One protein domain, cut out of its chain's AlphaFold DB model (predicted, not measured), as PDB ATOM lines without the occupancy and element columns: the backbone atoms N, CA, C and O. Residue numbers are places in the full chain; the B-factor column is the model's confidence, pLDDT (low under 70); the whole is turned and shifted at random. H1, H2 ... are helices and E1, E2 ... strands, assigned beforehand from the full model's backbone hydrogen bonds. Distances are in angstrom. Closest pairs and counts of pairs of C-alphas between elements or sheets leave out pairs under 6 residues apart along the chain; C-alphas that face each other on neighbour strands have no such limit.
ATOM      1  N   PHE A  32      -8.322  29.955  24.201       97.31
ATOM      2  CA  PHE A  32      -9.151  29.047  23.426       97.31
ATOM      3  C   PHE A  32      -9.350  27.721  24.163       97.31
ATOM      4  O   PHE A  32      -8.581  27.377  25.061       97.31
ATOM      5  N   SER A  33     -10.367  26.975  23.747       97.69
ATOM      6  CA  SER A  33     -10.570  25.572  24.119       97.69
ATOM      7  C   SER A  33     -10.682  24.735  22.851       97.69
ATOM      8  O   SER A  33     -11.270  25.190  21.870       97.69
ATOM      9  N   THR A  34     -10.126  23.529  22.859       97.31
ATOM     10  CA  THR A  34     -10.268  22.587  21.744       97.31
ATOM     11  C   THR A  34     -11.724  22.143  21.615       97.31
ATOM     12  O   THR A  34     -12.359  21.811  22.614       97.31
ATOM     13  N   VAL A  35     -12.245  22.170  20.389       95.38
ATOM     14  CA  VAL A  35     -13.551  21.599  20.027       95.38
ATOM     15  C   VAL A  35     -13.335  20.180  19.514       95.38
ATOM     16  O   VAL A  35     -13.911  19.239  20.049       95.38
ATOM     17  N   VAL A  36     -12.439  20.026  18.537       92.00
ATOM     18  CA  VAL A  36     -12.027  18.740  17.961       92.00
ATOM     19  C   VAL A  36     -10.533  18.750  17.674       92.00
ATOM     20  O   VAL A  36      -9.940  19.820  17.475       92.00
ATOM     21  N   ARG A  37      -9.929  17.564  17.705       90.25
ATOM     22  CA  ARG A  37      -8.538  17.354  17.321       90.25
ATOM     23  C   ARG A  37      -8.317  15.904  16.914       90.25
ATOM     24  O   ARG A  37      -8.557  15.014  17.730       90.25
ATOM     25  N   ASP A  38      -7.747  15.719  15.727       80.88
ATOM     26  CA  ASP A  38      -7.229  14.447  15.209       80.88
ATOM     27  C   ASP A  38      -8.201  13.269  15.393       80.88
ATOM     28  O   ASP A  38      -7.815  12.170  15.812       80.88
ATOM     29  N   SER A  39      -9.481  13.502  15.107       73.56
ATOM     30  CA  SER A  39     -10.499  12.467  15.228       73.56
ATOM     31  C   SER A  39     -10.297  11.373  14.183       73.56
ATOM     32  O   SER A  39      -9.999  11.629  13.018       73.56
ATOM     33  N   LYS A  40     -10.462  10.122  14.617       73.69
ATOM     34  CA  LYS A  40     -10.267   8.921  13.797       73.69
ATOM     35  C   LYS A  40     -11.633   8.285  13.504       73.69
ATOM     36  O   LYS A  40     -12.068   7.454  14.301       73.69
ATOM     37  N   PRO A  41     -12.345   8.695  12.438       66.75
ATOM     38  CA  PRO A  41     -13.599   8.066  12.046       66.75
ATOM     39  C   PRO A  41     -13.393   6.597  11.678       66.75
ATOM     40  O   PRO A  41     -12.304   6.188  11.266       66.75
ATOM     41  N   VAL A  42     -14.470   5.826  11.813       61.25
ATOM     42  CA  VAL A  42     -14.548   4.411  11.445       61.25
ATOM     43  C   VAL A  42     -15.861   4.193  10.688       61.25
ATOM     44  O   VAL A  42     -16.913   4.623  11.155       61.25
ATOM     45  N   GLY A  43     -15.825   3.514   9.539       61.78
ATOM     46  CA  GLY A  43     -17.037   3.113   8.813       61.78
ATOM     47  C   GLY A  43     -17.756   4.275   8.115       61.78
ATOM     48  O   GLY A  43     -17.136   5.063   7.414       61.78
ATOM     49  N   SER A  44     -19.077   4.389   8.277       60.22
ATOM     50  CA  SER A  44     -19.904   5.404   7.595       60.22
ATOM     51  C   SER A  44     -19.649   6.851   8.040       60.22
ATOM     52  O   SER A  44     -20.181   7.771   7.429       60.22
ATOM     53  N   ASP A  45     -18.851   7.057   9.091       62.84
ATOM     54  CA  ASP A  45     -18.449   8.377   9.598       62.84
ATOM     55  C   ASP A  45     -17.232   8.969   8.861       62.84
ATOM     56  O   ASP A  45     -16.713  10.022   9.245       62.84
ATOM     57  N   GLU A  46     -16.734   8.291   7.824       63.38
ATOM     58  CA  GLU A  46     -15.627   8.776   7.006       63.38
ATOM     59  C   GLU A  46     -16.054   9.966   6.119       63.38
ATOM     60  O   GLU A  46     -16.995   9.853   5.332       63.38
ATOM     61  N   PRO A  47     -15.362  11.120   6.185       62.59
ATOM     62  CA  PRO A  47     -15.701  12.278   5.360       62.59
ATOM     63  C   PRO A  47     -15.430  12.020   3.863       62.59
ATOM     64  O   PRO A  47     -14.415  11.427   3.488       62.59
ATOM     65  N   SER A  48     -16.277  12.532   2.964       53.91
ATOM     66  CA  SER A  48     -16.139  12.397   1.497       53.91
ATOM     67  C   SER A  48     -15.431  13.609   0.871       53.91
ATOM     68  O   SER A  48     -15.936  14.717   1.035       53.91
ATOM     69  N   TRP A  49     -14.306  13.448   0.144       59.50
ATOM     70  CA  TRP A  49     -13.567  14.594  -0.440       59.50
ATOM     71  C   TRP A  49     -13.059  14.435  -1.880       59.50
ATOM     72  O   TRP A  49     -12.720  13.345  -2.331       59.50
ATOM     73  N   VAL A  50     -12.979  15.611  -2.526       55.75
ATOM     74  CA  VAL A  50     -12.398  16.004  -3.832       55.75
ATOM     75  C   VAL A  50     -10.890  15.656  -3.956       55.75
ATOM     76  O   VAL A  50     -10.265  15.335  -2.943       55.75
ATOM     77  N   PRO A  51     -10.276  15.693  -5.166       52.06
ATOM     78  CA  PRO A  51      -9.036  14.972  -5.460       52.06
ATOM     79  C   PRO A  51      -7.828  15.416  -4.626       52.06
ATOM     80  O   PRO A  51      -7.728  16.559  -4.175       52.06
ATOM     81  N   ALA A  52      -6.902  14.467  -4.450       53.25
ATOM     82  CA  ALA A  52      -5.719  14.563  -3.603       53.25
ATOM     83  C   ALA A  52      -4.919  15.865  -3.803       53.25
ATOM     84  O   ALA A  52      -4.544  16.221  -4.919       53.25
ATOM     85  N   GLN A  53      -4.623  16.552  -2.696       63.38
ATOM     86  CA  GLN A  53      -3.734  17.722  -2.646       63.38
ATOM     87  C   GLN A  53      -2.359  17.334  -2.080       63.38
ATOM     88  O   GLN A  53      -2.110  16.160  -1.834       63.38
ATOM     89  N   LYS A  54      -1.442  18.295  -1.904       70.12
ATOM     90  CA  LYS A  54      -0.063  18.030  -1.457       70.12
ATOM     91  C   LYS A  54       0.005  17.652   0.031       70.12
ATOM     92  O   LYS A  54      -0.626  18.300   0.871       70.12
ATOM     93  N   PHE A  55       0.850  16.672   0.371       70.88
ATOM     94  CA  PHE A  55       1.072  16.239   1.754       70.88
ATOM     95  C   PHE A  55       1.504  17.409   2.642       70.88
ATOM     96  O   PHE A  55       2.415  18.167   2.300       70.88
ATOM     97  N   GLY A  56       0.876  17.529   3.814       70.25
ATOM     98  CA  GLY A  56       1.221  18.541   4.814       70.25
ATOM     99  C   GLY A  56       0.819  19.975   4.458       70.25
ATOM    100  O   GLY A  56       1.176  20.895   5.194       70.25
ATOM    101  N   GLU A  57       0.086  20.192   3.363       78.81
ATOM    102  CA  GLU A  57      -0.496  21.501   3.083       78.81
ATOM    103  C   GLU A  57      -1.590  21.806   4.115       78.81
ATOM    104  O   GLU A  57      -2.441  20.964   4.394       78.81
ATOM    105  N   VAL A  58      -1.547  22.995   4.717       81.19
ATOM    106  CA  VAL A  58      -2.486  23.397   5.768       81.19
ATOM    107  C   VAL A  58      -3.570  24.261   5.176       81.19
ATOM    108  O   VAL A  58      -3.330  25.159   4.369       81.19
ATOM    109  N   HIS A  59      -4.773  24.034   5.661       82.19
ATOM    110  CA  HIS A  59      -5.932  24.779   5.265       82.19
ATOM    111  C   HIS A  59      -6.697  25.157   6.521       82.19
ATOM    112  O   HIS A  59      -6.876  24.342   7.419       82.19
ATOM    113  N   ALA A  60      -7.085  26.421   6.625       86.75
ATOM    114  CA  ALA A  60      -7.652  26.936   7.859       86.75
ATOM    115  C   ALA A  60      -8.711  28.000   7.602       86.75
ATOM    116  O   ALA A  60      -8.815  28.527   6.495       86.75
ATOM    117  N   GLY A  61      -9.471  28.341   8.636       87.75
ATOM    118  CA  GLY A  61     -10.423  29.438   8.561       87.75
ATOM    119  C   GLY A  61     -11.076  29.782   9.879       87.75
ATOM    120  O   GLY A  61     -10.957  29.074  10.881       87.75
ATOM    121  N   ILE A  62     -11.716  30.946   9.848       90.25
ATOM    122  CA  ILE A  62     -12.478  31.509  10.952       90.25
ATOM    123  C   ILE A  62     -13.937  31.185  10.668       90.25
ATOM    124  O   ILE A  62     -14.453  31.555   9.618       90.25
ATOM    125  N   VAL A  63     -14.576  30.510  11.610       90.31
ATOM    126  CA  VAL A  63     -15.978  30.114  11.561       90.31
ATOM    127  C   VAL A  63     -16.717  30.978  12.588       90.31
ATOM    128  O   VAL A  63     -16.584  30.732  13.793       90.31
ATOM    129  N   PRO A  64     -17.391  32.058  12.156       88.50
ATOM    130  CA  PRO A  64     -18.025  33.010  13.063       88.50
ATOM    131  C   PRO A  64     -19.322  32.481  13.685       88.50
ATOM    132  O   PRO A  64     -19.664  32.909  14.784       88.50
ATOM    133  N   ASP A  65     -20.016  31.565  13.008       88.06
ATOM    134  CA  ASP A  65     -21.364  31.119  13.358       88.06
ATOM    135  C   ASP A  65     -21.659  29.683  12.887       88.06
ATOM    136  O   ASP A  65     -20.890  29.070  12.141       88.06
ATOM    137  N   ALA A  66     -22.803  29.157  13.337       89.94
ATOM    138  CA  ALA A  66     -23.274  27.810  13.020       89.94
ATOM    139  C   ALA A  66     -23.556  27.604  11.521       89.94
ATOM    140  O   ALA A  66     -23.280  26.530  10.987       89.94
ATOM    141  N   SER A  67     -24.065  28.628  10.824       87.69
ATOM    142  CA  SER A  67     -24.305  28.558   9.376       87.69
ATOM    143  C   SER A  67     -23.009  28.316   8.611       87.69
ATOM    144  O   SER A  67     -22.918  27.368   7.837       87.69
ATOM    145  N   THR A  68     -21.967  29.095   8.912       85.75
ATOM    146  CA  THR A  68     -20.645  28.936   8.300       85.75
ATOM    147  C   THR A  68     -20.037  27.581   8.651       85.75
ATOM    148  O   THR A  68     -19.324  26.994   7.842       85.75
ATOM    149  N   MET A  69     -20.299  27.066   9.856       87.81
ATOM    150  CA  MET A  69     -19.813  25.750  10.266       87.81
ATOM    151  C   MET A  69     -20.488  24.608   9.492       87.81
ATOM    152  O   MET A  69     -19.833  23.616   9.174       87.81
ATOM    153  N   THR A  70     -21.769  24.754   9.152       85.56
ATOM    154  CA  THR A  70     -22.518  23.745   8.387       85.56
ATOM    155  C   THR A  70     -21.884  23.521   7.013       85.56
ATOM    156  O   THR A  70     -21.701  22.377   6.597       85.56
ATOM    157  N   ASP A  71     -21.404  24.593   6.371       78.50
ATOM    158  CA  ASP A  71     -20.642  24.523   5.116       78.50
ATOM    159  C   ASP A  71     -19.307  23.769   5.253       78.50
ATOM    160  O   ASP A  71     -18.661  23.477   4.252       78.50
ATOM    161  N   TRP A  72     -18.852  23.490   6.479       76.69
ATOM    162  CA  TRP A  72     -17.574  22.846   6.791       76.69
ATOM    163  C   TRP A  72     -17.729  21.429   7.349       76.69
ATOM    164  O   TRP A  72     -16.727  20.721   7.445       76.69
ATOM    165  N   TYR A  73     -18.938  20.988   7.711       82.94
ATOM    166  CA  TYR A  73     -19.202  19.651   8.274       82.94
ATOM    167  C   TYR A  73     -18.697  18.517   7.411       82.94
ATOM    168  O   TYR A  73     -18.246  17.493   7.914       82.94
ATOM    169  N   TYR A  74     -18.646  18.778   6.118       74.88
ATOM    170  CA  TYR A  74     -18.010  17.966   5.112       74.88
ATOM    171  C   TYR A  74     -16.612  17.460   5.541       74.88
ATOM    172  O   TYR A  74     -16.232  16.344   5.195       74.88
ATOM    173  N   ALA A  75     -15.835  18.263   6.287       72.94
ATOM    174  CA  ALA A  75     -14.412  18.035   6.570       72.94
ATOM    175  C   ALA A  75     -14.195  17.230   7.849       72.94
ATOM    176  O   ALA A  75     -13.061  16.851   8.143       72.94
ATOM    177  N   PHE A  76     -15.272  16.993   8.597       79.50
ATOM    178  CA  PHE A  76     -15.247  16.424   9.929       79.50
ATOM    179  C   PHE A  76     -16.159  15.193   9.999       79.50
ATOM    180  O   PHE A  76     -17.238  15.191   9.401       79.50
ATOM    181  N   PRO A  77     -15.769  14.158  10.757       80.00
ATOM    182  CA  PRO A  77     -16.651  13.045  11.090       80.00
ATOM    183  C   PRO A  77     -17.973  13.500  11.722       80.00
ATOM    184  O   PRO A  77     -18.006  14.496  12.448       80.00
ATOM    185  N   THR A  78     -19.045  12.720  11.570       81.31
ATOM    186  CA  THR A  78     -20.360  13.007  12.183       81.31
ATOM    187  C   THR A  78     -20.270  13.239  13.697       81.31
ATOM    188  O   THR A  78     -20.905  14.138  14.248       81.31
ATOM    189  N   ALA A  79     -19.444  12.450  14.393       81.81
ATOM    190  CA  ALA A  79     -19.227  12.593  15.833       81.81
ATOM    191  C   ALA A  79     -18.635  13.963  16.219       81.81
ATOM    192  O   ALA A  79     -18.933  14.490  17.293       81.81
ATOM    193  N   ASP A  80     -17.832  14.553  15.335       86.81
ATOM    194  CA  ASP A  80     -17.252  15.878  15.517       86.81
ATOM    195  C   ASP A  80     -18.230  16.995  15.170       86.81
ATOM    196  O   ASP A  80     -18.243  18.010  15.865       86.81
ATOM    197  N   GLN A  81     -19.106  16.796  14.180       87.94
ATOM    198  CA  GLN A  81     -20.189  17.738  13.856       87.94
ATOM    199  C   GLN A  81     -21.040  18.044  15.098       87.94
ATOM    200  O   GLN A  81     -21.231  19.208  15.439       87.94
ATOM    201  N   ARG A  82     -21.380  17.023  15.898       88.50
ATOM    202  CA  ARG A  82     -22.099  17.209  17.175       88.50
ATOM    203  C   ARG A  82     -21.343  18.065  18.195       88.50
ATOM    204  O   ARG A  82     -21.956  18.760  19.006       88.50
ATOM    205  N   ARG A  83     -20.005  18.027  18.194       92.44
ATOM    206  CA  ARG A  83     -19.183  18.880  19.075       92.44
ATOM    207  C   ARG A  83     -19.226  20.337  18.628       92.44
ATOM    208  O   ARG A  83     -19.160  21.224  19.478       92.44
ATOM    209  N   PHE A  84     -19.356  20.579  17.325       93.44
ATOM    210  CA  PHE A  84     -19.594  21.909  16.777       93.44
ATOM    211  C   PHE A  84     -21.024  22.403  17.036       93.44
ATOM    212  O   PHE A  84     -21.186  23.563  17.410       93.44
ATOM    213  N   ASP A  85     -22.036  21.534  16.952       93.44
ATOM    214  CA  ASP A  85     -23.425  21.868  17.310       93.44
ATOM    215  C   ASP A  85     -23.547  22.317  18.778       93.44
ATOM    216  O   ASP A  85     -24.332  23.203  19.111       93.44
ATOM    217  N   ALA A  86     -22.721  21.755  19.666       94.69
ATOM    218  CA  ALA A  86     -22.673  22.116  21.082       94.69
ATOM    219  C   ALA A  86     -21.918  23.433  21.381       94.69
ATOM    220  O   ALA A  86     -21.799  23.841  22.544       94.69
ATOM    221  N   VAL A  87     -21.358  24.112  20.375       95.81
ATOM    222  CA  VAL A  87     -20.724  25.420  20.567       95.81
ATOM    223  C   VAL A  87     -21.807  26.479  20.778       95.81
ATOM    224  O   VAL A  87     -22.699  26.661  19.960       95.81
ATOM    225  N   ASN A  88     -21.702  27.254  21.863       95.06
ATOM    226  CA  ASN A  88     -22.514  28.460  22.021       95.06
ATOM    227  C   ASN A  88     -21.985  29.565  21.086       95.06
ATOM    228  O   ASN A  88     -21.143  30.372  21.496       95.06
ATOM    229  N   TRP A  89     -22.482  29.578  19.847       90.69
ATOM    230  CA  TRP A  89     -22.099  30.505  18.773       90.69
ATOM    231  C   TRP A  89     -22.435  31.974  19.067       90.69
ATOM    232  O   TRP A  89     -21.776  32.876  18.558       90.69
ATOM    233  N   ASN A  90     -23.367  32.244  19.986       89.25
ATOM    234  CA  ASN A  90     -23.646  33.612  20.440       89.25
ATOM    235  C   ASN A  90     -22.528  34.181  21.329       89.25
ATOM    236  O   ASN A  90     -22.403  35.397  21.470       89.25
ATOM    237  N   ALA A  91     -21.699  33.319  21.924       92.38
ATOM    238  CA  ALA A  91     -20.608  33.708  22.820       92.38
ATOM    239  C   ALA A  91     -19.213  33.337  22.292       92.38
ATOM    240  O   ALA A  91     -18.198  33.775  22.849       92.38
ATOM    241  N   HIS A  92     -19.137  32.521  21.240       95.50
ATOM    242  CA  HIS A  92     -17.891  31.972  20.726       95.50
ATOM    243  C   HIS A  92     -17.868  31.932  19.207       95.50
ATOM    244  O   HIS A  92     -18.892  31.783  18.558       95.50
ATOM    245  N   PHE A  93     -16.660  31.983  18.666       94.00
ATOM    246  CA  PHE A  93     -16.369  31.645  17.280       94.00
ATOM    247  C   PHE A  93     -15.269  30.586  17.250       94.00
ATOM    248  O   PHE A  93     -14.540  30.403  18.234       94.00
ATOM    249  N   VAL A  94     -15.131  29.894  16.127       95.06
ATOM    250  CA  VAL A  94     -14.155  28.818  15.951       95.06
ATOM    251  C   VAL A  94     -13.060  29.243  14.977       95.06
ATOM    252  O   VAL A  94     -13.287  29.982  14.024       95.06
ATOM    253  N   PHE A  95     -11.841  28.779  15.225       94.06
ATOM    254  CA  PHE A  95     -10.795  28.701  14.216       94.06
ATOM    255  C   PHE A  95     -10.467  27.231  13.991       94.06
ATOM    256  O   PHE A  95     -10.100  26.532  14.937       94.06
ATOM    257  N   ALA A  96     -10.589  26.772  12.754       91.56
ATOM    258  CA  ALA A  96     -10.300  25.397  12.378       91.56
ATOM    259  C   ALA A  96      -9.095  25.357  11.444       91.56
ATOM    260  O   ALA A  96      -8.965  26.197  10.553       91.56
ATOM    261  N   ALA A  97      -8.210  24.387  11.662       89.44
ATOM    262  CA  ALA A  97      -7.094  24.086  10.781       89.44
ATOM    263  C   ALA A  97      -7.059  22.582  10.498       89.44
ATOM    264  O   ALA A  97      -7.153  21.782  11.425       89.44
ATOM    265  N   VAL A  98      -6.908  22.220   9.229       86.00
ATOM    266  CA  VAL A  98      -6.866  20.842   8.735       86.00
ATOM    267  C   VAL A  98      -5.670  20.669   7.803       86.00
ATOM    268  O   VAL A  98      -5.270  21.604   7.101       86.00
ATOM    269  N   LEU A  99      -5.079  19.479   7.783       81.88
ATOM    270  CA  LEU A  99      -4.135  19.097   6.734       81.88
ATOM    271  C   LEU A  99      -4.916  18.673   5.493       81.88
ATOM    272  O   LEU A  99      -5.857  17.903   5.600       81.88
ATOM    273  N   LYS A 100      -4.534  19.147   4.310       71.06
ATOM    274  CA  LYS A 100      -5.251  18.895   3.047       71.06
ATOM    275  C   LYS A 100      -5.101  17.471   2.528       71.06
ATOM    276  O   LYS A 100      -5.866  17.055   1.661       71.06
ATOM    277  N   GLN A 101      -4.133  16.722   3.048       69.44
ATOM    278  CA  GLN A 101      -3.980  15.312   2.734       69.44
ATOM    279  C   GLN A 101      -4.147  14.465   3.986       69.44
ATOM    280  O   GLN A 101      -3.629  14.782   5.055       69.44
ATOM    281  N   ARG A 102      -4.897  13.382   3.818       71.25
ATOM    282  CA  ARG A 102      -5.193  12.407   4.854       71.25
ATOM    283  C   ARG A 102      -3.992  11.488   5.001       71.25
ATOM    284  O   ARG A 102      -3.777  10.668   4.117       71.25
ATOM    285  N   THR A 103      -3.196  11.607   6.055       73.00
ATOM    286  CA  THR A 103      -1.982  10.788   6.185       73.00
ATOM    287  C   THR A 103      -1.668  10.346   7.595       73.00
ATOM    288  O   THR A 103      -1.795  11.113   8.545       73.00
ATOM    289  N   SER A 104      -1.177   9.112   7.737       74.56
ATOM    290  CA  SER A 104      -0.559   8.670   8.988       74.56
ATOM    291  C   SER A 104       0.708   9.461   9.300       74.56
ATOM    292  O   SER A 104       1.460   9.830   8.398       74.56
ATOM    293  N   GLY A 105       0.942   9.697  10.592       76.56
ATOM    294  CA  GLY A 105       2.142  10.368  11.098       76.56
ATOM    295  C   GLY A 105       2.169  11.882  10.874       76.56
ATOM    296  O   GLY A 105       3.063  12.552  11.381       76.56
ATOM    297  N   TYR A 106       1.199  12.437  10.148       81.62
ATOM    298  CA  TYR A 106       1.021  13.878  10.051       81.62
ATOM    299  C   TYR A 106      -0.006  14.359  11.073       81.62
ATOM    300  O   TYR A 106      -1.075  13.770  11.214       81.62
ATOM    301  N   GLY A 107       0.329  15.449  11.760       86.62
ATOM    302  CA  GLY A 107      -0.489  16.052  12.807       86.62
ATOM    303  C   GLY A 107      -0.483  17.575  12.694       86.62
ATOM    304  O   GLY A 107       0.555  18.161  12.391       86.62
ATOM    305  N   ILE A 108      -1.597  18.248  12.973       89.06
ATOM    306  CA  ILE A 108      -1.644  19.697  13.169       89.06
ATOM    307  C   ILE A 108      -2.119  20.015  14.578       89.06
ATOM    308  O   ILE A 108      -3.051  19.431  15.116       89.06
ATOM    309  N   THR A 109      -1.462  20.965  15.236       94.06
ATOM    310  CA  THR A 109      -1.910  21.421  16.551       94.06
ATOM    311  C   THR A 109      -1.746  22.918  16.686       94.06
ATOM    312  O   THR A 109      -0.627  23.421  16.726       94.06
ATOM    313  N   ILE A 110      -2.859  23.631  16.837       96.19
ATOM    314  CA  ILE A 110      -2.875  25.035  17.240       96.19
ATOM    315  C   ILE A 110      -2.290  25.158  18.653       96.19
ATOM    316  O   ILE A 110      -2.766  24.537  19.601       96.19
ATOM    317  N   LYS A 111      -1.230  25.956  18.781       95.50
ATOM    318  CA  LYS A 111      -0.518  26.225  20.040       95.50
ATOM    319  C   LYS A 111      -0.873  27.587  20.616       95.50
ATOM    320  O   LYS A 111      -0.899  27.760  21.830       95.50
ATOM    321  N   ARG A 112      -1.120  28.569  19.750       94.81
ATOM    322  CA  ARG A 112      -1.462  29.933  20.153       94.81
ATOM    323  C   ARG A 112      -2.305  30.595  19.079       94.81
ATOM    324  O   ARG A 112      -1.996  30.474  17.897       94.81
ATOM    325  N   VAL A 113      -3.307  31.353  19.508       95.00
ATOM    326  CA  VAL A 113      -4.025  32.300  18.657       95.00
ATOM    327  C   VAL A 113      -3.865  33.682  19.264       95.00
ATOM    328  O   VAL A 113      -4.099  33.873  20.455       95.00
ATOM    329  N   SER A 114      -3.466  34.648  18.449       93.25
ATOM    330  CA  SER A 114      -3.342  36.037  18.868       93.25
ATOM    331  C   SER A 114      -4.081  36.950  17.906       93.25
ATOM    332  O   SER A 114      -4.002  36.782  16.694       93.25
ATOM    333  N   LEU A 115      -4.758  37.961  18.432       91.44
ATOM    334  CA  LEU A 115      -5.257  39.075  17.644       91.44
ATOM    335  C   LEU A 115      -4.106  40.033  17.352       91.44
ATOM    336  O   LEU A 115      -3.402  40.464  18.265       91.44
ATOM    337  N   GLN A 116      -3.952  40.393  16.087       87.69
ATOM    338  CA  GLN A 116      -2.945  41.329  15.631       87.69
ATOM    339  C   GLN A 116      -3.593  42.495  14.891       87.69
ATOM    340  O   GLN A 116      -4.360  42.302  13.942       87.69
ATOM    341  N   ARG A 117      -3.236  43.717  15.288       85.62
ATOM    342  CA  ARG A 117      -3.580  44.932  14.543       85.62
ATOM    343  C   ARG A 117      -2.468  45.232  13.532       85.62
ATOM    344  O   ARG A 117      -1.351  45.554  13.923       85.62
ATOM    345  N   VAL A 118      -2.770  45.089  12.242       78.00
ATOM    346  CA  VAL A 118      -1.824  45.319  11.130       78.00
ATOM    347  C   VAL A 118      -1.853  46.779  10.676       78.00
ATOM    348  O   VAL A 118      -0.830  47.336  10.297       78.00
ATOM    349  N   SER A 119      -3.025  47.410  10.732       77.38
ATOM    350  CA  SER A 119      -3.215  48.845  10.512       77.38
ATOM    351  C   SER A 119      -4.370  49.344  11.387       77.38
ATOM    352  O   SER A 119      -4.995  48.555  12.098       77.38
ATOM    353  N   ARG A 120      -4.700  50.641  11.327       78.31
ATOM    354  CA  ARG A 120      -5.872  51.199  12.033       78.31
ATOM    355  C   ARG A 120      -7.184  50.486  11.675       78.31
ATOM    356  O   ARG A 120      -8.059  50.381  12.523       78.31
ATOM    357  N   THR A 121      -7.295  49.969  10.453       76.38
ATOM    358  CA  THR A 121      -8.517  49.353   9.916       76.38
ATOM    359  C   THR A 121      -8.412  47.837   9.757       76.38
ATOM    360  O   THR A 121      -9.425  47.164   9.594       76.38
ATOM    361  N   ILE A 122      -7.203  47.268   9.819       76.69
ATOM    362  CA  ILE A 122      -6.973  45.846   9.557       76.69
ATOM    363  C   ILE A 122      -6.571  45.130  10.844       76.69
ATOM    364  O   ILE A 122      -5.495  45.358  11.406       76.69
ATOM    365  N   ARG A 123      -7.424  44.188  11.251       84.81
ATOM    366  CA  ARG A 123      -7.148  43.185  12.283       84.81
ATOM    367  C   ARG A 123      -7.077  41.803  11.642       84.81
ATOM    368  O   ARG A 123      -7.821  41.523  10.704       84.81
ATOM    369  N   GLN A 124      -6.202  40.947  12.153       87.31
ATOM    370  CA  GLN A 124      -6.103  39.551  11.732       87.31
ATOM    371  C   GLN A 124      -5.788  38.638  12.919       87.31
ATOM    372  O   GLN A 124      -5.201  39.086  13.906       87.31
ATOM    373  N   LEU A 125      -6.129  37.357  12.811       91.12
ATOM    374  CA  LEU A 125      -5.630  36.333  13.724       91.12
ATOM    375  C   LEU A 125      -4.237  35.866  13.283       91.12
ATOM    376  O   LEU A 125      -4.038  35.460  12.142       91.12
ATOM    377  N   CYS A 126      -3.269  35.910  14.190       91.44
ATOM    378  CA  CYS A 126      -1.980  35.249  14.051       91.44
ATOM    379  C   CYS A 126      -2.042  33.922  14.813       91.44
ATOM    380  O   CYS A 126      -2.160  33.907  16.040       91.44
ATOM    381  N   VAL A 127      -1.981  32.814  14.085       93.06
ATOM    382  CA  VAL A 127      -2.078  31.462  14.633       93.06
ATOM    383  C   VAL A 127      -0.714  30.797  14.545       93.06
ATOM    384  O   VAL A 127      -0.130  30.701  13.467       93.06
ATOM    385  N   LEU A 128      -0.205  30.330  15.682       93.12
ATOM    386  CA  LEU A 128       0.955  29.447  15.735       93.12
ATOM    387  C   LEU A 128       0.470  28.012  15.875       93.12
ATOM    388  O   LEU A 128      -0.271  27.694  16.808       93.12
ATOM    389  N   ALA A 129       0.920  27.154  14.971       92.12
ATOM    390  CA  ALA A 129       0.632  25.731  14.977       92.12
ATOM    391  C   ALA A 129       1.929  24.915  14.937       92.12
ATOM    392  O   ALA A 129       2.935  25.351  14.381       92.12
ATOM    393  N   SER A 130       1.921  23.721  15.520       91.19
ATOM    394  CA  SER A 130       2.935  22.705  15.244       91.19
ATOM    395  C   SER A 130       2.417  21.758  14.171       91.19
ATOM    396  O   SER A 130       1.240  21.394  14.202       91.19
ATOM    397  N   ILE A 131       3.305  21.355  13.265       87.12
ATOM    398  CA  ILE A 131       3.049  20.292  12.297       87.12
ATOM    399  C   ILE A 131       3.920  19.111  12.689       87.12
ATOM    400  O   ILE A 131       5.146  19.214  12.672       87.12
ATOM    401  N   GLU A 132       3.276  18.022  13.072       88.25
ATOM    402  CA  GLU A 132       3.921  16.729  13.214       88.25
ATOM    403  C   GLU A 132       4.062  16.101  11.827       88.25
ATOM    404  O   GLU A 132       3.181  16.245  10.973       88.25
ATOM    405  N   LYS A 133       5.212  15.474  11.590       84.75
ATOM    406  CA  LYS A 133       5.533  14.763  10.355       84.75
ATOM    407  C   LYS A 133       5.978  13.346  10.722       84.75
ATOM    408  O   LYS A 133       6.619  13.194  11.765       84.75
ATOM    409  N   PRO A 134       5.725  12.357   9.852       82.12
ATOM    410  CA  PRO A 134       6.242  11.009  10.031       82.12
ATOM    411  C   PRO A 134       7.769  11.050  10.090       82.12
ATOM    412  O   PRO A 134       8.412  11.874   9.424       82.12
ATOM    413  N   ARG A 135       8.352  10.179  10.914       84.19
ATOM    414  CA  ARG A 135       9.809  10.089  11.037       84.19
ATOM    415  C   ARG A 135      10.413   9.564   9.732       84.19
ATOM    416  O   ARG A 135       9.743   8.843   8.989       84.19
ATOM    417  N   PRO A 136      11.683   9.886   9.431       84.94
ATOM    418  CA  PRO A 136      12.377   9.269   8.308       84.94
ATOM    419  C   PRO A 136      12.291   7.737   8.390       84.94
ATOM    420  O   PRO A 136      12.623   7.158   9.420       84.94
ATOM    421  N   GLY A 137      11.822   7.098   7.317       82.44
ATOM    422  CA  GLY A 137      11.633   5.644   7.252       82.44
ATOM    423  C   GLY A 137      10.259   5.133   7.708       82.44
ATOM    424  O   GLY A 137       9.968   3.959   7.502       82.44
ATOM    425  N   GLU A 138       9.387   5.979   8.265       83.75
ATOM    426  CA  GLU A 138       7.998   5.596   8.545       83.75
ATOM    427  C   GLU A 138       7.136   5.660   7.278       83.75
ATOM    428  O   GLU A 138       7.220   6.599   6.481       83.75
ATOM    429  N   ALA A 139       6.262   4.669   7.104       77.00
ATOM    430  CA  ALA A 139       5.329   4.646   5.987       77.00
ATOM    431  C   ALA A 139       4.286   5.770   6.108       77.00
ATOM    432  O   ALA A 139       3.578   5.903   7.114       77.00
ATOM    433  N   VAL A 140       4.142   6.550   5.035       79.31
ATOM    434  CA  VAL A 140       3.085   7.556   4.895       79.31
ATOM    435  C   VAL A 140       1.889   6.908   4.209       79.31
ATOM    436  O   VAL A 140       1.896   6.688   3.001       79.31
ATOM    437  N   ILE A 141       0.861   6.578   4.988       76.69
ATOM    438  CA  ILE A 141      -0.333   5.881   4.506       76.69
ATOM    439  C   ILE A 141      -1.460   6.893   4.365       76.69
ATOM    440  O   ILE A 141      -1.758   7.613   5.322       76.69
ATOM    441  N   SER A 142      -2.109   6.918   3.199       74.69
ATOM    442  CA  SER A 142      -3.324   7.708   3.008       74.69
ATOM    443  C   SER A 142      -4.429   7.199   3.941       74.69
ATOM    444  O   SER A 142      -4.716   6.003   3.962       74.69
ATOM    445  N   ARG A 143      -5.028   8.077   4.746       73.56
ATOM    446  CA  ARG A 143      -6.087   7.722   5.710       73.56
ATOM    447  C   ARG A 143      -7.467   8.142   5.198       73.56
ATOM    448  O   ARG A 143      -7.545   8.925   4.259       73.56
ATOM    449  N   PRO A 144      -8.568   7.665   5.795       66.06
ATOM    450  CA  PRO A 144      -9.895   8.178   5.467       66.06
ATOM    451  C   PRO A 144     -10.245   9.486   6.200       66.06
ATOM    452  O   PRO A 144     -11.314  10.039   5.978       66.06
ATOM    453  N   TYR A 145      -9.333  10.038   7.007       70.81
ATOM    454  CA  TYR A 145      -9.546  11.252   7.798       70.81
ATOM    455  C   TYR A 145      -8.382  12.233   7.731       70.81
ATOM    456  O   TYR A 145      -7.240  11.853   7.456       70.81
ATOM    457  N   TYR A 146      -8.679  13.505   7.987       73.56
ATOM    458  CA  TYR A 146      -7.673  14.553   8.088       73.56
ATOM    459  C   TYR A 146      -7.102  14.618   9.497       73.56
ATOM    460  O   TYR A 146      -7.766  14.279  10.470       73.56
ATOM    461  N   SER A 147      -5.865  15.093   9.600       82.81
ATOM    462  CA  SER A 147      -5.431  15.674  10.860       82.81
ATOM    463  C   SER A 147      -6.027  17.070  10.959       82.81
ATOM    464  O   SER A 147      -5.843  17.898  10.057       82.81
ATOM    465  N   ASP A 148      -6.745  17.314  12.045       87.50
ATOM    466  CA  ASP A 148      -7.418  18.569  12.319       87.50
ATOM    467  C   ASP A 148      -7.122  19.063  13.731       87.50
ATOM    468  O   ASP A 148      -6.764  18.318  14.646       87.50
ATOM    469  N   HIS A 149      -7.285  20.366  13.907       93.31
ATOM    470  CA  HIS A 149      -7.470  20.955  15.215       93.31
ATOM    471  C   HIS A 149      -8.372  22.175  15.055       93.31
ATOM    472  O   HIS A 149      -7.995  23.166  14.420       93.31
ATOM    473  N   ALA A 150      -9.560  22.111  15.654       94.25
ATOM    474  CA  ALA A 150     -10.457  23.249  15.761       94.25
ATOM    475  C   ALA A 150     -10.546  23.732  17.206       94.25
ATOM    476  O   ALA A 150     -10.687  22.949  18.148       94.25
ATOM    477  N   VAL A 151     -10.470  25.046  17.380       97.44
ATOM    478  CA  VAL A 151     -10.498  25.694  18.689       97.44
ATOM    479  C   VAL A 151     -11.572  26.767  18.719       97.44
ATOM    480  O   VAL A 151     -11.706  27.544  17.776       97.44
ATOM    481  N   ARG A 152     -12.317  26.844  19.820       97.50
ATOM    482  CA  ARG A 152     -13.280  27.919  20.070       97.50
ATOM    483  C   ARG A 152     -12.662  29.011  20.927       97.50
ATOM    484  O   ARG A 152     -11.891  28.732  21.846       97.50
ATOM    485  N   MET A 153     -13.035  30.251  20.650       97.12
ATOM    486  CA  MET A 153     -12.597  31.450  21.361       97.12
ATOM    487  C   MET A 153     -13.803  32.322  21.678       97.12
ATOM    488  O   MET A 153     -14.754  32.371  20.904       97.12
ATOM    489  N   SER A 154     -13.759  33.035  22.804       95.44
ATOM    490  CA  SER A 154     -14.830  33.970  23.159       95.44
ATOM    491  C   SER A 154     -14.913  35.126  22.156       95.44
ATOM    492  O   SER A 154     -13.894  35.742  21.821       95.44
ATOM    493  N   ASN A 155     -16.132  35.457  21.731       91.75
ATOM    494  CA  ASN A 155     -16.413  36.589  20.853       91.75
ATOM    495  C   ASN A 155     -16.577  37.926  21.610       91.75
ATOM    496  O   ASN A 155     -16.684  38.972  20.974       91.75
ATOM    497  N   ALA A 156     -16.539  37.925  22.951       90.75
ATOM    498  CA  ALA A 156     -16.877  39.083  23.788       90.75
ATOM    499  C   ALA A 156     -16.062  40.345  23.452       90.75
ATOM    500  O   ALA A 156     -16.587  41.451  23.450       90.75
ATOM    501  N   ARG A 157     -14.783  40.178  23.093       88.12
ATOM    502  CA  ARG A 157     -13.882  41.282  22.696       88.12
ATOM    503  C   ARG A 157     -14.166  41.871  21.314       88.12
ATOM    504  O   ARG A 157     -13.556  42.865  20.934       88.12
ATOM    505  N   PHE A 158     -15.027  41.223  20.546       88.75
ATOM    506  CA  PHE A 158     -15.394  41.622  19.195       88.75
ATOM    507  C   PHE A 158     -16.825  42.151  19.127       88.75
ATOM    508  O   PHE A 158     -17.238  42.604  18.064       88.75
ATOM    509  N   ARG A 159     -17.565  42.112  20.237       85.31
ATOM    510  CA  ARG A 159     -18.949  42.569  20.328       85.31
ATOM    511  C   ARG A 159     -19.035  44.080  20.087       85.31
ATOM    512  O   ARG A 159     -18.297  44.840  20.710       85.31
ATOM    513  N   LEU A 160     -19.909  44.489  19.169       83.25
ATOM    514  CA  LEU A 160     -20.295  45.891  18.975       83.25
ATOM    515  C   LEU A 160     -21.548  46.210  19.789       83.25
ATOM    516  O   LEU A 160     -21.577  47.191  20.522       83.25
ATOM    517  N   ASP A 161     -22.550  45.340  19.689       81.75
ATOM    518  CA  ASP A 161     -23.808  45.424  20.424       81.75
ATOM    519  C   ASP A 161     -24.345  44.009  20.709       81.75
ATOM    520  O   ASP A 161     -23.599  43.032  20.694       81.75
ATOM    521  N   GLN A 162     -25.620  43.865  21.065       74.69
ATOM    522  CA  GLN A 162     -26.196  42.559  21.391       74.69
ATOM    523  C   GLN A 162     -26.365  41.587  20.219       74.69
ATOM    524  O   GLN A 162     -26.480  40.392  20.473       74.69
ATOM    525  N   PHE A 163     -26.314  42.068  18.979       75.56
ATOM    526  CA  PHE A 163     -26.523  41.269  17.771       75.56
ATOM    527  C   PHE A 163     -25.318  41.291  16.820       75.56
ATOM    528  O   PHE A 163     -25.148  40.366  16.030       75.56
ATOM    529  N   HIS A 164     -24.453  42.305  16.908       77.81
ATOM    530  CA  HIS A 164     -23.352  42.502  15.971       77.81
ATOM    531  C   HIS A 164     -21.979  42.266  16.604       77.81
ATOM    532  O   HIS A 164     -21.641  42.774  17.679       77.81
ATOM    533  N   PHE A 165     -21.133  41.551  15.863       81.94
ATOM    534  CA  PHE A 165     -19.748  41.263  16.222       81.94
ATOM    535  C   PHE A 165     -18.814  41.628  15.065       81.94
ATOM    536  O   PHE A 165     -19.135  41.448  13.896       81.94
ATOM    537  N   THR A 166     -17.611  42.096  15.387       85.75
ATOM    538  CA  THR A 166     -16.539  42.392  14.425       85.75
ATOM    539  C   THR A 166     -15.385  41.414  14.574       85.75
ATOM    540  O   THR A 166     -14.232  41.790  14.820       85.75
ATOM    541  N   ILE A 167     -15.712  40.127  14.458       86.12
ATOM    542  CA  ILE A 167     -14.714  39.058  14.438       86.12
ATOM    543  C   ILE A 167     -13.803  39.290  13.220       86.12
ATOM    544  O   ILE A 167     -14.296  39.604  12.132       86.12
ATOM    545  N   PRO A 168     -12.467  39.199  13.365       84.06
ATOM    546  CA  PRO A 168     -11.571  39.335  12.228       84.06
ATOM    547  C   PRO A 168     -11.911  38.311  11.149       84.06
ATOM    548  O   PRO A 168     -12.114  37.144  11.448       84.06
ATOM    549  N   THR A 169     -11.897  38.727   9.889       80.19
ATOM    550  CA  THR A 169     -12.076  37.825   8.738       80.19
ATOM    551  C   THR A 169     -10.748  37.397   8.119       80.19
ATOM    552  O   THR A 169     -10.711  36.625   7.163       80.19
ATOM    553  N   ARG A 170      -9.635  37.929   8.643       84.75
ATOM    554  CA  ARG A 170      -8.280  37.660   8.165       84.75
ATOM    555  C   ARG A 170      -7.499  36.825   9.166       84.75
ATOM    556  O   ARG A 170      -7.584  37.061  10.371       84.75
ATOM    557  N   PHE A 171      -6.671  35.917   8.665       88.00
ATOM    558  CA  PHE A 171      -5.747  35.134   9.473       88.00
ATOM    559  C   PHE A 171      -4.434  34.835   8.746       88.00
ATOM    560  O   PHE A 171      -4.356  34.806   7.516       88.00
ATOM    561  N   VAL A 172      -3.410  34.546   9.544       89.00
ATOM    562  CA  VAL A 172      -2.128  33.976   9.132       89.00
ATOM    563  C   VAL A 172      -1.827  32.806  10.061       89.00
ATOM    564  O   VAL A 172      -1.806  32.982  11.277       89.00
ATOM    565  N   VAL A 173      -1.542  31.634   9.499       89.69
ATOM    566  CA  VAL A 173      -1.054  30.468  10.244       89.69
ATOM    567  C   VAL A 173       0.433  30.303   9.977       89.69
ATOM    568  O   VAL A 173       0.862  30.252   8.820       89.69
ATOM    569  N   ARG A 174       1.231  30.201  11.038       89.31
ATOM    570  CA  ARG A 174       2.652  29.863  10.967       89.31
ATOM    571  C   ARG A 174       2.970  28.630  11.790       89.31
ATOM    572  O   ARG A 174       2.369  28.397  12.834       89.31
ATOM    573  N   ALA A 175       3.964  27.888  11.329       87.88
ATOM    574  CA  ALA A 175       4.606  26.865  12.122       87.88
ATOM    575  C   ALA A 175       5.324  27.510  13.315       87.88
ATOM    576  O   ALA A 175       5.746  28.668  13.243       87.88
ATOM    577  N   THR A 176       5.548  26.743  14.378       84.88
ATOM    578  CA  THR A 176       6.438  27.139  15.484       84.88
ATOM    579  C   THR A 176       7.861  27.454  15.010       84.88
ATOM    580  O   THR A 176       8.513  28.308  15.599       84.88
ATOM    581  N   SER A 177       8.306  26.859  13.896       81.31
ATOM    582  CA  SER A 177       9.567  27.189  13.208       81.31
ATOM    583  C   SER A 177       9.555  28.534  12.466       81.31
ATOM    584  O   SER A 177      10.561  28.938  11.894       81.31
ATOM    585  N   GLY A 178       8.413  29.224  12.409       79.06
ATOM    586  CA  GLY A 178       8.230  30.473  11.666       79.06
ATOM    587  C   GLY A 178       7.796  30.292  10.205       79.06
ATOM    588  O   GLY A 178       7.378  31.274   9.579       79.06
ATOM    589  N   GLN A 179       7.811  29.067   9.662       84.38
ATOM    590  CA  GLN A 179       7.323  28.773   8.307       84.38
ATOM    591  C   GLN A 179       5.865  29.231   8.137       84.38
ATOM    592  O   GLN A 179       5.039  29.050   9.026       84.38
ATOM    593  N   LEU A 180       5.530  29.844   6.999       85.88
ATOM    594  CA  LEU A 180       4.142  30.186   6.680       85.88
ATOM    595  C   LEU A 180       3.374  28.923   6.271       85.88
ATOM    596  O   LEU A 180       3.817  28.231   5.359       85.88
ATOM    597  N   LEU A 181       2.238  28.663   6.922       84.81
ATOM    598  CA  LEU A 181       1.423  27.463   6.714       84.81
ATOM    599  C   LEU A 181       0.089  27.735   6.022       84.81
ATOM    600  O   LEU A 181      -0.288  26.938   5.183       84.81
ATOM    601  N   ALA A 182      -0.609  28.831   6.346       84.75
ATOM    602  CA  ALA A 182      -1.868  29.234   5.700       84.75
ATOM    603  C   ALA A 182      -2.083  30.755   5.792       84.75
ATOM    604  O   ALA A 182      -1.562  31.410   6.699       84.75
ATOM    605  N   VAL A 183      -2.852  31.338   4.869       84.50
ATOM    606  CA  VAL A 183      -3.279  32.749   4.920       84.50
ATOM    607  C   VAL A 183      -4.661  32.920   4.291       84.50
ATOM    608  O   VAL A 183      -4.938  32.348   3.238       84.50
ATOM    609  N   SER A 184      -5.517  33.727   4.921       77.75
ATOM    610  CA  SER A 184      -6.871  34.027   4.437       77.75
ATOM    611  C   SER A 184      -6.890  34.912   3.183       77.75
ATOM    612  O   SER A 184      -6.151  35.901   3.125       77.75
ATOM    613  N   ARG A 185      -7.843  34.668   2.272       65.44
ATOM    614  CA  ARG A 185      -8.412  35.692   1.368       65.44
ATOM    615  C   ARG A 185      -9.655  36.333   2.005       65.44
ATOM    616  O   ARG A 185     -10.176  35.781   2.966       65.44
ATOM    617  N   ASN A 186     -10.082  37.500   1.505       50.97
ATOM    618  CA  ASN A 186     -11.307  38.225   1.900       50.97
ATOM    619  C   ASN A 186     -12.435  37.281   2.387       50.97
ATOM    620  O   ASN A 186     -13.072  36.647   1.556       50.97
ATOM    621  N   GLY A 187     -12.662  37.169   3.706       48.53
ATOM    622  CA  GLY A 187     -13.760  36.359   4.275       48.53
ATOM    623  C   GLY A 187     -13.560  34.831   4.296       48.53
ATOM    624  O   GLY A 187     -14.543  34.108   4.308       48.53
ATOM    625  N   GLY A 188     -12.313  34.343   4.262       42.50
ATOM    626  CA  GLY A 188     -11.911  32.972   3.901       42.50
ATOM    627  C   GLY A 188     -12.732  31.783   4.432       42.50
ATOM    628  O   GLY A 188     -12.697  31.475   5.621       42.50
ATOM    629  N   SER A 189     -13.333  31.043   3.491       47.84
ATOM    630  CA  SER A 189     -13.756  29.647   3.650       47.84
ATOM    631  C   SER A 189     -12.579  28.681   3.482       47.84
ATOM    632  O   SER A 189     -11.517  29.071   2.980       47.84
TER     633      SER A 189
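What this domain is: This is residues 32 to 189 of the 215 residues of an uncharacterized protein of Actinobacteria bacterium (UniProt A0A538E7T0). Two sheets of four strands are stacked face to face as a sandwich, their strands crossed at 37 degrees; the short helix H2 packs along E1 on the first sheet, away from the second, and H1 only grazes that first sheet. Long loops reach to the two ends of the longest axis, at Gly 137 and Asp 161. The printed part has 158 residues with eight named strands and two named helices, in the order E1 E2 H1 H2 E3 E4 E5 E6 E7 E8; the class is mostly strand, with 70 residues, under half, in named elements. One sheet runs E1 E6 E3 E2, antiparallel; the other, E4 E5 E7 E8, is mixed. The whole is compact, with a radius of gyration of the C-alphas of 15.8 A and spans of 52 by 35 by 26 A.

How they stand to each other: E1, residues 32 to 37, is an edge strand, antiparallel to E6, residues 148 to 154, with N 35 and O 150 2.8 A apart. E2, residues 58 to 63, is the other edge strand, antiparallel to E3, residues 92 to 99, with N 61 and O 96 2.9 A apart. E6 and E3 are antiparallel, with N 95 and O 151 2.8 A apart. H1, residues 66 to 70, only just touches H2, residues 78 to 85, with 3 pairs of C-alphas within 8 A; the closest are those of Ala 66 and Asp 85, 7.3 A apart. H2 lies over E1 at a height over the sheet of 9.2 A and runs along the strands, at 2 degrees to E1 on the local plane. In H1 the O i to N i+4 pair is within hydrogen-bond range, in H2 3 of 4. E4, residues 107 to 117, and E5, residues 123 to 132, form a hairpin, with N 114 and O 126 2.8 A apart. E5 is parallel to E7, residues 171 to 175, with N 127 and O 172 2.8 A apart. E7 and E8, residues 180 to 183, form a hairpin, with N 173 and O 182 2.8 A apart. Between the sheets, the closest C-alphas of E4 and E6 are those of Thr 109 and His 149, 5.7 A apart.

Where its parts are: E1 begins at C-alpha 32, (-9.151, 29.047, 23.426). E3 is 23.5 A long, E4 29.1 A, E5 28.7 A and E6 20.2 A. E4 bends by 53 degrees at residue 111. E8 ends at C-alpha 183, (-3.279, 32.749, 4.920).

The domain as a whole: The C-alphas farthest apart, those of Gly 137 and Asp 161, are 54.9 A apart. The printed part has no cut. The links E1 to E2, E5 to E6 and E6 to E7 are long. The pLDDT is under 70 at residues 41 to 53, 101, 144 and 185 to 189.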